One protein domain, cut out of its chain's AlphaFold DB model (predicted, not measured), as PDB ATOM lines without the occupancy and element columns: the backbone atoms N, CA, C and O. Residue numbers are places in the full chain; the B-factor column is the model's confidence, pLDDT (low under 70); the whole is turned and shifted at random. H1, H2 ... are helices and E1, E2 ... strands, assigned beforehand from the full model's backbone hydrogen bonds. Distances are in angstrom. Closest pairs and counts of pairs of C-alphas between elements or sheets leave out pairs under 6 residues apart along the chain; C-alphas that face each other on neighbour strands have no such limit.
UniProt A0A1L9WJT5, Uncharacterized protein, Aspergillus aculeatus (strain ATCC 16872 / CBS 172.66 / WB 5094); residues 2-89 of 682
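Overview. This is residues 2 to 89 of the 682 residues of an uncharacterized protein of Aspergillus aculeatus (strain ATCC 16872 / CBS 172.66 / WB 5094) (UniProt A0A1L9WJT5). A strand hairpin, E1 and E2, packs on residues 55 to 70 of helix H2; residues 72 to 89 of H2 and, at the other end, 2 to 14 of H1 stick out. The 88 printed residues include, in order, H1, E1, E2, H2; the sheet is antiparallel, the class mixed. The whole is extended: radius of gyration of the C-alphas 19.3 A, spans 60 by 30 by 20 A.

Along the chain. H1, residues 2 to 18, begins at C-alpha (189.091, 195.827, 130.532). E1 is residues 24 to 31, E2 38 to 46. H2, residues 53 to 89, 53.1 A from first to last C-alpha, ends at (197.201, 138.396, 108.107).

Arrangement. N 26 and O 44 of the hairpin, 2.8 A apart, and every O i to N i+4 pair in H1 and H2 are within hydrogen-bond range. The closest C-alphas of E1 and H2, Leu 30 and Gly 63, are 6.0 A apart. H1 is apart from H2.

Size, cuts and confidence. The printed part has no cut; 26 residues, among them 77 to 89, have pLDDT under 70.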
ATOM      1  N   ASP A   2     189.699 195.266 131.757       56.06
ATOM      2  CA  ASP A   2     189.091 195.827 130.532       56.06
ATOM      3  C   ASP A   2     189.166 194.973 129.254       56.06
ATOM      4  O   ASP A   2     188.339 195.138 128.359       56.06
ATOM      5  N   THR A   3     190.095 194.016 129.158       54.09
ATOM      6  CA  THR A   3     190.246 193.157 127.966       54.09
ATOM      7  C   THR A   3     189.179 192.064 127.848       54.09
ATOM      8  O   THR A   3     188.821 191.675 126.742       54.09
ATOM      9  N   ARG A   4     188.611 191.583 128.963       53.69
ATOM     10  CA  ARG A   4     187.501 190.607 128.926       53.69
ATOM     11  C   ARG A   4     186.198 191.245 128.442       53.69
ATOM     12  O   ARG A   4     185.485 190.636 127.650       53.69
ATOM     13  N   ASN A   5     185.918 192.480 128.857       61.09
ATOM     14  CA  ASN A   5     184.694 193.188 128.471       61.09
ATOM     15  C   ASN A   5     184.648 193.517 126.972       61.09
ATOM     16  O   ASN A   5     183.592 193.402 126.356       61.09
ATOM     17  N   THR A   6     185.788 193.851 126.365       68.44
ATOM     18  CA  THR A   6     185.882 194.126 124.921       68.44
ATOM     19  C   THR A   6     185.656 192.872 124.076       68.44
ATOM     20  O   THR A   6     184.970 192.933 123.053       68.44
ATOM     21  N   VAL A   7     186.159 191.716 124.521       70.31
ATOM     22  CA  VAL A   7     185.911 190.427 123.854       70.31
ATOM     23  C   VAL A   7     184.441 190.027 123.974       70.31
ATOM     24  O   VAL A   7     183.823 189.712 122.962       70.31
ATOM     25  N   HIS A   8     183.844 190.121 125.167       72.00
ATOM     26  CA  HIS A   8     182.424 189.806 125.362       72.00
ATOM     27  C   HIS A   8     181.501 190.685 124.510       72.00
ATOM     28  O   HIS A   8     180.577 190.166 123.890       72.00
ATOM     29  N   GLN A   9     181.772 191.989 124.415       73.25
ATOM     30  CA  GLN A   9     180.987 192.898 123.571       73.25
ATOM     31  C   GLN A   9     181.141 192.594 122.076       73.25
ATOM     32  O   GLN A   9     180.172 192.685 121.321       73.25
ATOM     33  N   THR A  10     182.343 192.207 121.641       78.25
ATOM     34  CA  THR A  10     182.599 191.846 120.240       78.25
ATOM     35  C   THR A  10     181.886 190.549 119.871       78.25
ATOM     36  O   THR A  10     181.199 190.505 118.853       78.25
ATOM     37  N   VAL A  11     181.980 189.524 120.724       77.50
ATOM     38  CA  VAL A  11     181.310 188.231 120.535       77.50
ATOM     39  C   VAL A  11     179.792 188.386 120.576       77.50
ATOM     40  O   VAL A  11     179.111 187.855 119.707       77.50
ATOM     41  N   ALA A  12     179.253 189.165 121.519       72.81
ATOM     42  CA  ALA A  12     177.819 189.430 121.594       72.81
ATOM     43  C   ALA A  12     177.298 190.084 120.306       72.81
ATOM     44  O   ALA A  12     176.284 189.657 119.766       72.81
ATOM     45  N   ARG A  13     178.018 191.073 119.761       77.81
ATOM     46  CA  ARG A  13     177.635 191.737 118.506       77.81
ATOM     47  C   ARG A  13     177.649 190.788 117.305       77.81
ATOM     48  O   ARG A  13     176.774 190.892 116.451       77.81
ATOM     49  N   GLU A  14     178.628 189.891 117.225       80.00
ATOM     50  CA  GLU A  14     178.693 188.887 116.155       80.00
ATOM     51  C   GLU A  14     177.606 187.809 116.312       80.00
ATOM     52  O   GLU A  14     176.975 187.435 115.327       80.00
ATOM     53  N   LEU A  15     177.295 187.380 117.540       78.88
ATOM     54  CA  LEU A  15     176.188 186.454 117.809       78.88
ATOM     55  C   LEU A  15     174.826 187.067 117.458       78.88
ATOM     56  O   LEU A  15     174.024 186.404 116.809       78.88
ATOM     57  N   PHE A  16     174.593 188.341 117.789       77.00
ATOM     58  CA  PHE A  16     173.380 189.066 117.384       77.00
ATOM     59  C   PHE A  16     173.257 189.228 115.862       77.00
ATOM     60  O   PHE A  16     172.148 189.279 115.339       77.00
ATOM     61  N   ARG A  17     174.376 189.308 115.129       80.12
ATOM     62  CA  ARG A  17     174.356 189.311 113.656       80.12
ATOM     63  C   ARG A  17     174.015 187.943 113.077       80.12
ATOM     64  O   ARG A  17     173.348 187.883 112.049       80.12
ATOM     65  N   ALA A  18     174.502 186.874 113.702       81.12
ATOM     66  CA  ALA A  18     174.274 185.505 113.251       81.12
ATOM     67  C   ALA A  18     172.860 184.998 113.591       81.12
ATOM     68  O   ALA A  18     172.272 184.274 112.792       81.12
ATOM     69  N   PHE A  19     172.309 185.404 114.739       82.31
ATOM     70  CA  PHE A  19     170.994 184.989 115.237       82.31
ATOM     71  C   PHE A  19     170.150 186.216 115.631       82.31
ATOM     72  O   PHE A  19     170.019 186.519 116.817       82.31
ATOM     73  N   PRO A  20     169.597 186.954 114.652       76.50
ATOM     74  CA  PRO A  20     168.927 188.234 114.898       76.50
ATOM     75  C   PRO A  20     167.617 188.117 115.689       76.50
ATOM     76  O   PRO A  20     167.264 189.053 116.402       76.50
ATOM     77  N   ASP A  21     166.938 186.969 115.605       80.81
ATOM     78  CA  ASP A  21     165.636 186.735 116.247       80.81
ATOM     79  C   ASP A  21     165.743 185.957 117.575       80.81
ATOM     80  O   ASP A  21     164.729 185.646 118.193       80.81
ATOM     81  N   ALA A  22     166.955 185.615 118.028       79.81
ATOM     82  CA  ALA A  22     167.151 184.813 119.234       79.81
ATOM     83  C   ALA A  22     167.025 185.660 120.515       79.81
ATOM     84  O   ALA A  22     167.813 186.578 120.751       79.81
ATOM     85  N   ALA A  23     166.083 185.301 121.387       77.75
ATOM     86  CA  ALA A  23     165.930 185.862 122.730       77.75
ATOM     87  C   ALA A  23     166.926 185.254 123.730       77.75
ATOM     88  O   ALA A  23     167.362 185.928 124.666       77.75
ATOM     89  N   SER A  24     167.312 183.990 123.542       81.69
ATOM     90  CA  SER A  24     168.370 183.345 124.321       81.69
ATOM     91  C   SER A  24     169.156 182.346 123.478       81.69
ATOM     92  O   SER A  24     168.621 181.747 122.546       81.69
ATOM     93  N   LEU A  25     170.444 182.192 123.790       83.06
ATOM     94  CA  LEU A  25     171.360 181.311 123.070       83.06
ATOM     95  C   LEU A  25     172.245 180.562 124.063       83.06
ATOM     96  O   LEU A  25     172.814 181.159 124.979       83.06
ATOM     97  N   MET A  26     172.375 179.258 123.858       84.06
ATOM     98  CA  MET A  26     173.138 178.357 124.705       84.06
ATOM     99  C   MET A  26     174.149 177.582 123.864       84.06
ATOM    100  O   MET A  26     173.851 177.117 122.763       84.06
ATOM    101  N   PHE A  27     175.362 177.460 124.397       83.38
ATOM    102  CA  PHE A  27     176.466 176.750 123.769       83.38
ATOM    103  C   PHE A  27     176.873 175.580 124.660       83.38
ATOM    104  O   PHE A  27     177.282 175.787 125.803       83.38
ATOM    105  N   VAL A  28     176.766 174.362 124.134       83.69
ATOM    106  CA  VAL A  28     177.093 173.127 124.852       83.69
ATOM    107  C   VAL A  28     178.194 172.385 124.091       83.69
ATOM    108  O   VAL A  28     177.967 171.955 122.958       83.69
ATOM    109  N   PRO A  29     179.403 172.252 124.661       82.50
ATOM    110  CA  PRO A  29     180.482 171.503 124.031       82.50
ATOM    111  C   PRO A  29     180.237 169.991 124.120       82.50
ATOM    112  O   PRO A  29     179.791 169.496 125.153       82.50
ATOM    113  N   LEU A  30     180.584 169.257 123.061       82.44
ATOM    114  CA  LEU A  30     180.659 167.796 123.063       82.44
ATOM    115  C   LEU A  30     182.139 167.405 123.121       82.44
ATOM    116  O   LEU A  30     182.868 167.565 122.139       82.44
ATOM    117  N   GLN A  31     182.588 166.948 124.287       72.00
ATOM    118  CA  GLN A  31     183.968 166.516 124.526       72.00
ATOM    119  C   GLN A  31     184.033 164.996 124.662       72.00
ATOM    120  O   GLN A  31     183.092 164.374 125.155       72.00
ATOM    121  N   ASP A  32     185.134 164.411 124.197       69.06
ATOM    122  CA  ASP A  32     185.458 163.014 124.474       69.06
ATOM    123  C   ASP A  32     186.095 162.909 125.871       69.06
ATOM    124  O   ASP A  32     186.953 163.713 126.233       69.06
ATOM    125  N   ASP A  33     185.703 161.909 126.656       61.75
ATOM    126  CA  ASP A  33     186.280 161.661 127.986       61.75
ATOM    127  C   ASP A  33     187.726 161.124 127.894       61.75
ATOM    128  O   ASP A  33     188.472 161.160 128.876       61.75
ATOM    129  N   GLY A  34     188.130 160.596 126.730       56.59
ATOM    130  CA  GLY A  34     189.442 159.970 126.515       56.59
ATOM    131  C   GLY A  34     190.516 160.867 125.894       56.59
ATOM    132  O   GLY A  34     191.705 160.593 126.065       56.59
ATOM    133  N   MET A  35     190.121 161.927 125.187       52.69
ATOM    134  CA  MET A  35     191.008 162.848 124.475       52.69
ATOM    135  C   MET A  35     190.521 164.270 124.745       52.69
ATOM    136  O   MET A  35     189.353 164.559 124.532       52.69
ATOM    137  N   SER A  36     191.397 165.182 125.177       51.97
ATOM    138  CA  SER A  36     191.054 166.595 125.452       51.97
ATOM    139  C   SER A  36     190.655 167.416 124.206       51.97
ATOM    140  O   SER A  36     190.757 168.646 124.216       51.97
ATOM    141  N   ASP A  37     190.214 166.755 123.137       63.53
ATOM    142  CA  ASP A  37     189.816 167.339 121.868       63.53
ATOM    143  C   ASP A  37     188.289 167.482 121.784       63.53
ATOM    144  O   ASP A  37     187.505 166.691 122.312       63.53
ATOM    145  N   TRP A  38     187.856 168.549 121.119       68.50
ATOM    146  CA  TRP A  38     186.445 168.863 120.928       68.50
ATOM    147  C   TRP A  38     185.909 168.034 119.758       68.50
ATOM    148  O   TRP A  38     186.353 168.226 118.627       68.50
ATOM    149  N   LEU A  39     184.942 167.146 120.008       72.12
ATOM    150  CA  LEU A  39     184.292 166.361 118.951       72.12
ATOM    151  C   LEU A  39     183.374 167.246 118.105       72.12
ATOM    152  O   LEU A  39     183.390 167.198 116.877       72.12
ATOM    153  N   ALA A  40     182.558 168.053 118.777       80.38
ATOM    154  CA  ALA A  40     181.622 168.985 118.165       80.38
ATOM    155  C   ALA A  40     181.135 170.003 119.209       80.38
ATOM    156  O   ALA A  40     181.458 169.922 120.394       80.38
ATOM    157  N   ALA A  41     180.334 170.971 118.775       79.56
ATOM    158  CA  ALA A  41     179.636 171.879 119.671       79.56
ATOM    159  C   ALA A  41     178.179 172.026 119.240       79.56
ATOM    160  O   ALA A  41     177.878 172.128 118.050       79.56
ATOM    161  N   THR A  42     177.278 172.044 120.215       82.19
ATOM    162  CA  THR A  42     175.847 172.235 120.005       82.19
ATOM    163  C   THR A  42     175.477 173.669 120.360       82.19
ATOM    164  O   THR A  42     175.774 174.147 121.456       82.19
ATOM    165  N   ILE A  43     174.825 174.356 119.425       85.25
ATOM    166  CA  ILE A  43     174.258 175.691 119.631       85.25
ATOM    167  C   ILE A  43     172.743 175.548 119.607       85.25
ATOM    168  O   ILE A  43     172.191 175.008 118.649       85.25
ATOM    169  N   VAL A  44     172.082 176.035 120.652       83.75
ATOM    170  CA  VAL A  44     170.619 176.049 120.769       83.75
ATOM    171  C   VAL A  44     170.178 177.482 121.010       83.75
ATOM    172  O   VAL A  44     170.788 178.181 121.818       83.75
ATOM    173  N   TRP A  45     169.138 177.929 120.314       86.25
ATOM    174  CA  TRP A  45     168.557 179.251 120.517       86.25
ATOM    175  C   TRP A  45     167.030 179.184 120.520       86.25
ATOM    176  O   TRP A  45     166.441 178.309 119.885       86.25
ATOM    177  N   ASP A  46     166.413 180.111 121.245       84.12
ATOM    178  CA  ASP A  46     164.961 180.284 121.345       84.12
ATOM    179  C   ASP A  46     164.632 181.768 121.121       84.12
ATOM    180  O   ASP A  46     165.396 182.643 121.540       84.12
ATOM    181  N   CYS A  47     163.534 182.048 120.421       83.19
ATOM    182  CA  CYS A  47     163.094 183.392 120.045       83.19
ATOM    183  C   CYS A  47     162.068 183.985 121.025       83.19
ATOM    184  O   CYS A  47     161.916 185.203 121.084       83.19
ATOM    185  N   ASP A  48     161.399 183.144 121.819       77.44
ATOM    186  CA  ASP A  48     160.241 183.528 122.631       77.44
ATOM    187  C   ASP A  48     160.469 183.309 124.135       77.44
ATOM    188  O   ASP A  48     159.943 184.064 124.961       77.44
ATOM    189  N   ARG A  49     161.259 182.295 124.522       81.62
ATOM    190  CA  ARG A  49     161.513 181.934 125.928       81.62
ATOM    191  C   ARG A  49     163.007 182.022 126.288       81.62
ATOM    192  O   ARG A  49     163.862 181.631 125.497       81.62
ATOM    193  N   PRO A  50     163.360 182.478 127.507       78.00
ATOM    194  CA  PRO A  50     164.719 182.335 128.018       78.00
ATOM    195  C   PRO A  50     165.018 180.872 128.394       78.00
ATOM    196  O   PRO A  50     164.323 180.283 129.228       78.00
ATOM    197  N   LEU A  51     166.066 180.305 127.793       80.19
ATOM    198  CA  LEU A  51     166.639 179.001 128.149       80.19
ATOM    199  C   LEU A  51     167.228 179.054 129.571       80.19
ATOM    200  O   LEU A  51     167.985 179.973 129.894       80.19
ATOM    201  N   GLY A  52     166.864 178.089 130.421       81.62
ATOM    202  CA  GLY A  52     167.278 178.022 131.829       81.62
ATOM    203  C   GLY A  52     168.259 176.888 132.148       81.62
ATOM    204  O   GLY A  52     168.631 176.096 131.283       81.62
ATOM    205  N   ASP A  53     168.650 176.779 133.423       79.25
ATOM    206  CA  ASP A  53     169.587 175.747 133.905       79.25
ATOM    207  C   ASP A  53     169.041 174.313 133.753       79.25
ATOM    208  O   ASP A  53     169.808 173.379 133.512       79.25
ATOM    209  N   ASP A  54     167.719 174.126 133.826       82.81
ATOM    210  CA  ASP A  54     167.086 172.823 133.581       82.81
ATOM    211  C   ASP A  54     167.264 172.383 132.117       82.81
ATOM    212  O   ASP A  54     167.589 171.224 131.847       82.81
ATOM    213  N   ASP A  55     167.126 173.319 131.171       83.19
ATOM    214  CA  ASP A  55     167.316 173.071 129.738       83.19
ATOM    215  C   ASP A  55     168.788 172.711 129.443       83.19
ATOM    216  O   ASP A  55     169.061 171.796 128.660       83.19
ATOM    217  N   LEU A  56     169.742 173.338 130.149       83.25
ATOM    218  CA  LEU A  56     171.165 172.973 130.099       83.25
ATOM    219  C   LEU A  56     171.407 171.537 130.577       83.25
ATOM    220  O   LEU A  56     172.200 170.812 129.972       83.25
ATOM    221  N   GLY A  57     170.726 171.115 131.644       83.44
ATOM    222  CA  GLY A  57     170.800 169.751 132.168       83.44
ATOM    223  C   GLY A  57     170.354 168.711 131.140       83.44
ATOM    224  O   GLY A  57     171.071 167.737 130.900       83.44
ATOM    225  N   TYR A  58     169.218 168.941 130.474       85.38
ATOM    226  CA  TYR A  58     168.729 168.057 129.410       85.38
ATOM    227  C   TYR A  58     169.672 168.018 128.203       85.38
ATOM    228  O   TYR A  58     169.952 166.937 127.678       85.38
ATOM    229  N   LEU A  59     170.197 169.173 127.782       84.44
ATOM    230  CA  LEU A  59     171.138 169.260 126.663       84.44
ATOM    231  C   LEU A  59     172.470 168.571 126.967       84.44
ATOM    232  O   LEU A  59     173.031 167.922 126.086       84.44
ATOM    233  N   LYS A  60     172.951 168.654 128.210       82.50
ATOM    234  CA  LYS A  60     174.162 167.948 128.635       82.50
ATOM    235  C   LYS A  60     173.972 166.434 128.586       82.50
ATOM    236  O   LYS A  60     174.790 165.748 127.988       82.50
ATOM    237  N   VAL A  61     172.861 165.922 129.121       86.12
ATOM    238  CA  VAL A  61     172.541 164.483 129.057       86.12
ATOM    239  C   VAL A  61     172.414 164.008 127.608       86.12
ATOM    240  O   VAL A  61     172.903 162.933 127.267       86.12
ATOM    241  N   LEU A  62     171.788 164.804 126.734       86.25
ATOM    242  CA  LEU A  62     171.727 164.503 125.303       86.25
ATOM    243  C   LEU A  62     173.128 164.447 124.679       86.25
ATOM    244  O   LEU A  62     173.414 163.533 123.906       86.25
ATOM    245  N   GLY A  63     174.001 165.390 125.036       84.88
ATOM    246  CA  GLY A  63     175.393 165.412 124.602       84.88
ATOM    247  C   GLY A  63     176.172 164.173 125.039       84.88
ATOM    248  O   GLY A  63     176.781 163.522 124.194       84.88
ATOM    249  N   ASP A  64     176.057 163.791 126.312       81.38
ATOM    250  CA  ASP A  64     176.692 162.597 126.888       81.38
ATOM    251  C   ASP A  64     176.203 161.299 126.208       81.38
ATOM    252  O   ASP A  64     176.958 160.346 125.999       81.38
ATOM    253  N   ILE A  65     174.925 161.249 125.812       86.62
ATOM    254  CA  ILE A  65     174.386 160.133 125.026       86.62
ATOM    255  C   ILE A  65     175.046 160.109 123.642       86.62
ATOM    256  O   ILE A  65     175.513 159.053 123.212       86.62
ATOM    257  N   ILE A  66     175.106 161.245 122.942       86.00
ATOM    258  CA  ILE A  66     175.691 161.332 121.596       86.00
ATOM    259  C   ILE A  66     177.166 160.916 121.612       86.00
ATOM    260  O   ILE A  66     177.558 160.083 120.791       86.00
ATOM    261  N   THR A  67     177.967 161.420 122.553       82.31
ATOM    262  CA  THR A  67     179.390 161.051 122.681       82.31
ATOM    263  C   THR A  67     179.554 159.557 122.963       82.31
ATOM    264  O   THR A  67     180.361 158.893 122.309       82.31
ATOM    265  N   CYS A  68     178.711 158.975 123.823       81.62
ATOM    266  CA  CYS A  68     178.696 157.532 124.074       81.62
ATOM    267  C   CYS A  68     178.380 156.706 122.809       81.62
ATOM    268  O   CYS A  68     179.024 155.683 122.547       81.62
ATOM    269  N   TRP A  69     177.408 157.133 121.996       83.25
ATOM    270  CA  TRP A  69     177.062 156.455 120.741       83.25
ATOM    271  C   TRP A  69     178.169 156.566 119.691       83.25
ATOM    272  O   TRP A  69     178.467 155.566 119.033       83.25
ATOM    273  N   VAL A  70     178.801 157.734 119.557       83.62
ATOM    274  CA  VAL A  70     179.943 157.939 118.652       83.62
ATOM    275  C   VAL A  70     181.104 157.030 119.052       83.62
ATOM    276  O   VAL A  70     181.534 156.210 118.238       83.62
ATOM    277  N   ALA A  71     181.512 157.050 120.323       78.06
ATOM    278  CA  ALA A  71     182.569 156.181 120.843       78.06
ATOM    279  C   ALA A  71     182.250 154.687 120.639       78.06
ATOM    280  O   ALA A  71     183.128 153.869 120.349       78.06
ATOM    281  N   ARG A  72     180.970 154.301 120.737       80.44
ATOM    282  CA  ARG A  72     180.522 152.933 120.451       80.44
ATOM    283  C   ARG A  72     180.660 152.569 118.971       80.44
ATOM    284  O   ARG A  72     181.084 151.449 118.677       80.44
ATOM    285  N   ILE A  73     180.284 153.461 118.056       81.06
ATOM    286  CA  ILE A  73     180.405 153.241 116.606       81.06
ATOM    287  C   ILE A  73     181.880 153.147 116.216       81.06
ATOM    288  O   ILE A  73     182.271 152.180 115.561       81.06
ATOM    289  N   GLU A  74     182.713 154.077 116.677       73.81
ATOM    290  CA  GLU A  74     184.162 154.060 116.445       73.81
ATOM    291  C   GLU A  74     184.807 152.800 117.023       73.81
ATOM    292  O   GLU A  74     185.549 152.095 116.335       73.81
ATOM    293  N   GLY A  75     184.442 152.437 118.255       69.31
ATOM    294  CA  GLY A  75     184.879 151.200 118.890       69.31
ATOM    295  C   GLY A  75     184.456 149.950 118.112       69.31
ATOM    296  O   GLY A  75     185.218 148.985 118.045       69.31
ATOM    297  N   SER A  76     183.273 149.947 117.494       70.75
ATOM    298  CA  SER A  76     182.793 148.842 116.656       70.75
ATOM    299  C   SER A  76     183.542 148.759 115.325       70.75
ATOM    300  O   SER A  76     183.978 147.676 114.935       70.75
ATOM    301  N   SER A  77     183.741 149.887 114.645       62.00
ATOM    302  CA  SER A  77     184.475 149.959 113.376       62.00
ATOM    303  C   SER A  77     185.947 149.583 113.551       62.00
ATOM    304  O   SER A  77     186.486 148.819 112.754       62.00
ATOM    305  N   LEU A  78     186.582 150.022 114.643       64.56
ATOM    306  CA  LEU A  78     187.953 149.643 114.982       64.56
ATOM    307  C   LEU A  78     188.066 148.150 115.312       64.56
ATOM    308  O   LEU A  78     189.025 147.501 114.899       64.56
ATOM    309  N   LYS A  79     187.094 147.580 116.035       57.97
ATOM    310  CA  LYS A  79     187.032 146.128 116.278       57.97
ATOM    311  C   LYS A  79     186.878 145.349 114.974       57.97
ATOM    312  O   LYS A  79     187.578 144.356 114.795       57.97
ATOM    313  N   LYS A  80     186.012 145.809 114.068       60.84
ATOM    314  CA  LYS A  80     185.809 145.182 112.758       60.84
ATOM    315  C   LYS A  80     187.085 145.235 111.918       60.84
ATOM    316  O   LYS A  80     187.555 144.193 111.492       60.84
ATOM    317  N   CYS A  81     187.718 146.402 111.817       56.28
ATOM    318  CA  CYS A  81     188.989 146.566 111.111       56.28
ATOM    319  C   CYS A  81     190.101 145.680 111.703       56.28
ATOM    320  O   CYS A  81     190.821 145.020 110.963       56.28
ATOM    321  N   LYS A  82     190.197 145.576 113.039       63.28
ATOM    322  CA  LYS A  82     191.121 144.638 113.705       63.28
ATOM    323  C   LYS A  82     190.824 143.181 113.347       63.28
ATOM    324  O   LYS A  82     191.758 142.424 113.106       63.28
ATOM    325  N   SER A  83     189.552 142.791 113.324       60.00
ATOM    326  CA  SER A  83     189.127 141.438 112.951       60.00
ATOM    327  C   SER A  83     189.451 141.125 111.488       60.00
ATOM    328  O   SER A  83     190.041 140.084 111.207       60.00
ATOM    329  N   ASP A  84     189.126 142.038 110.574       60.09
ATOM    330  CA  ASP A  84     189.368 141.896 109.135       60.09
ATOM    331  C   ASP A  84     190.876 141.843 108.838       60.09
ATOM    332  O   ASP A  84     191.344 140.969 108.110       60.09
ATOM    333  N   PHE A  85     191.660 142.701 109.497       64.94
ATOM    334  CA  PHE A  85     193.122 142.697 109.427       64.94
ATOM    335  C   PHE A  85     193.727 141.382 109.924       64.94
ATOM    336  O   PHE A  85     194.600 140.817 109.268       64.94
ATOM    337  N   LEU A  86     193.261 140.864 111.063       63.72
ATOM    338  CA  LEU A  86     193.746 139.591 111.597       63.72
ATOM    339  C   LEU A  86     193.380 138.415 110.692       63.72
ATOM    340  O   LEU A  86     194.210 137.525 110.500       63.72
ATOM    341  N   SER A  87     192.175 138.426 110.114       62.88
ATOM    342  CA  SER A  87     191.765 137.444 109.111       62.88
ATOM    343  C   SER A  87     192.713 137.477 107.905       62.88
ATOM    344  O   SER A  87     193.309 136.451 107.576       62.88
ATOM    345  N   SER A  88     192.960 138.662 107.333       60.44
ATOM    346  CA  SER A  88     193.882 138.852 106.200       60.44
ATOM    347  C   SER A  88     195.301 138.379 106.522       60.44
ATOM    348  O   SER A  88     195.854 137.547 105.806       60.44
ATOM    349  N   ILE A  89     195.865 138.815 107.656       67.25
ATOM    350  CA  ILE A  89     197.201 138.396 108.107       67.25
ATOM    351  C   ILE A  89     197.279 136.891 108.285       67.25
ATOM    352  O   ILE A  89     198.302 136.286 107.979       67.25
TER     353      ILE A  89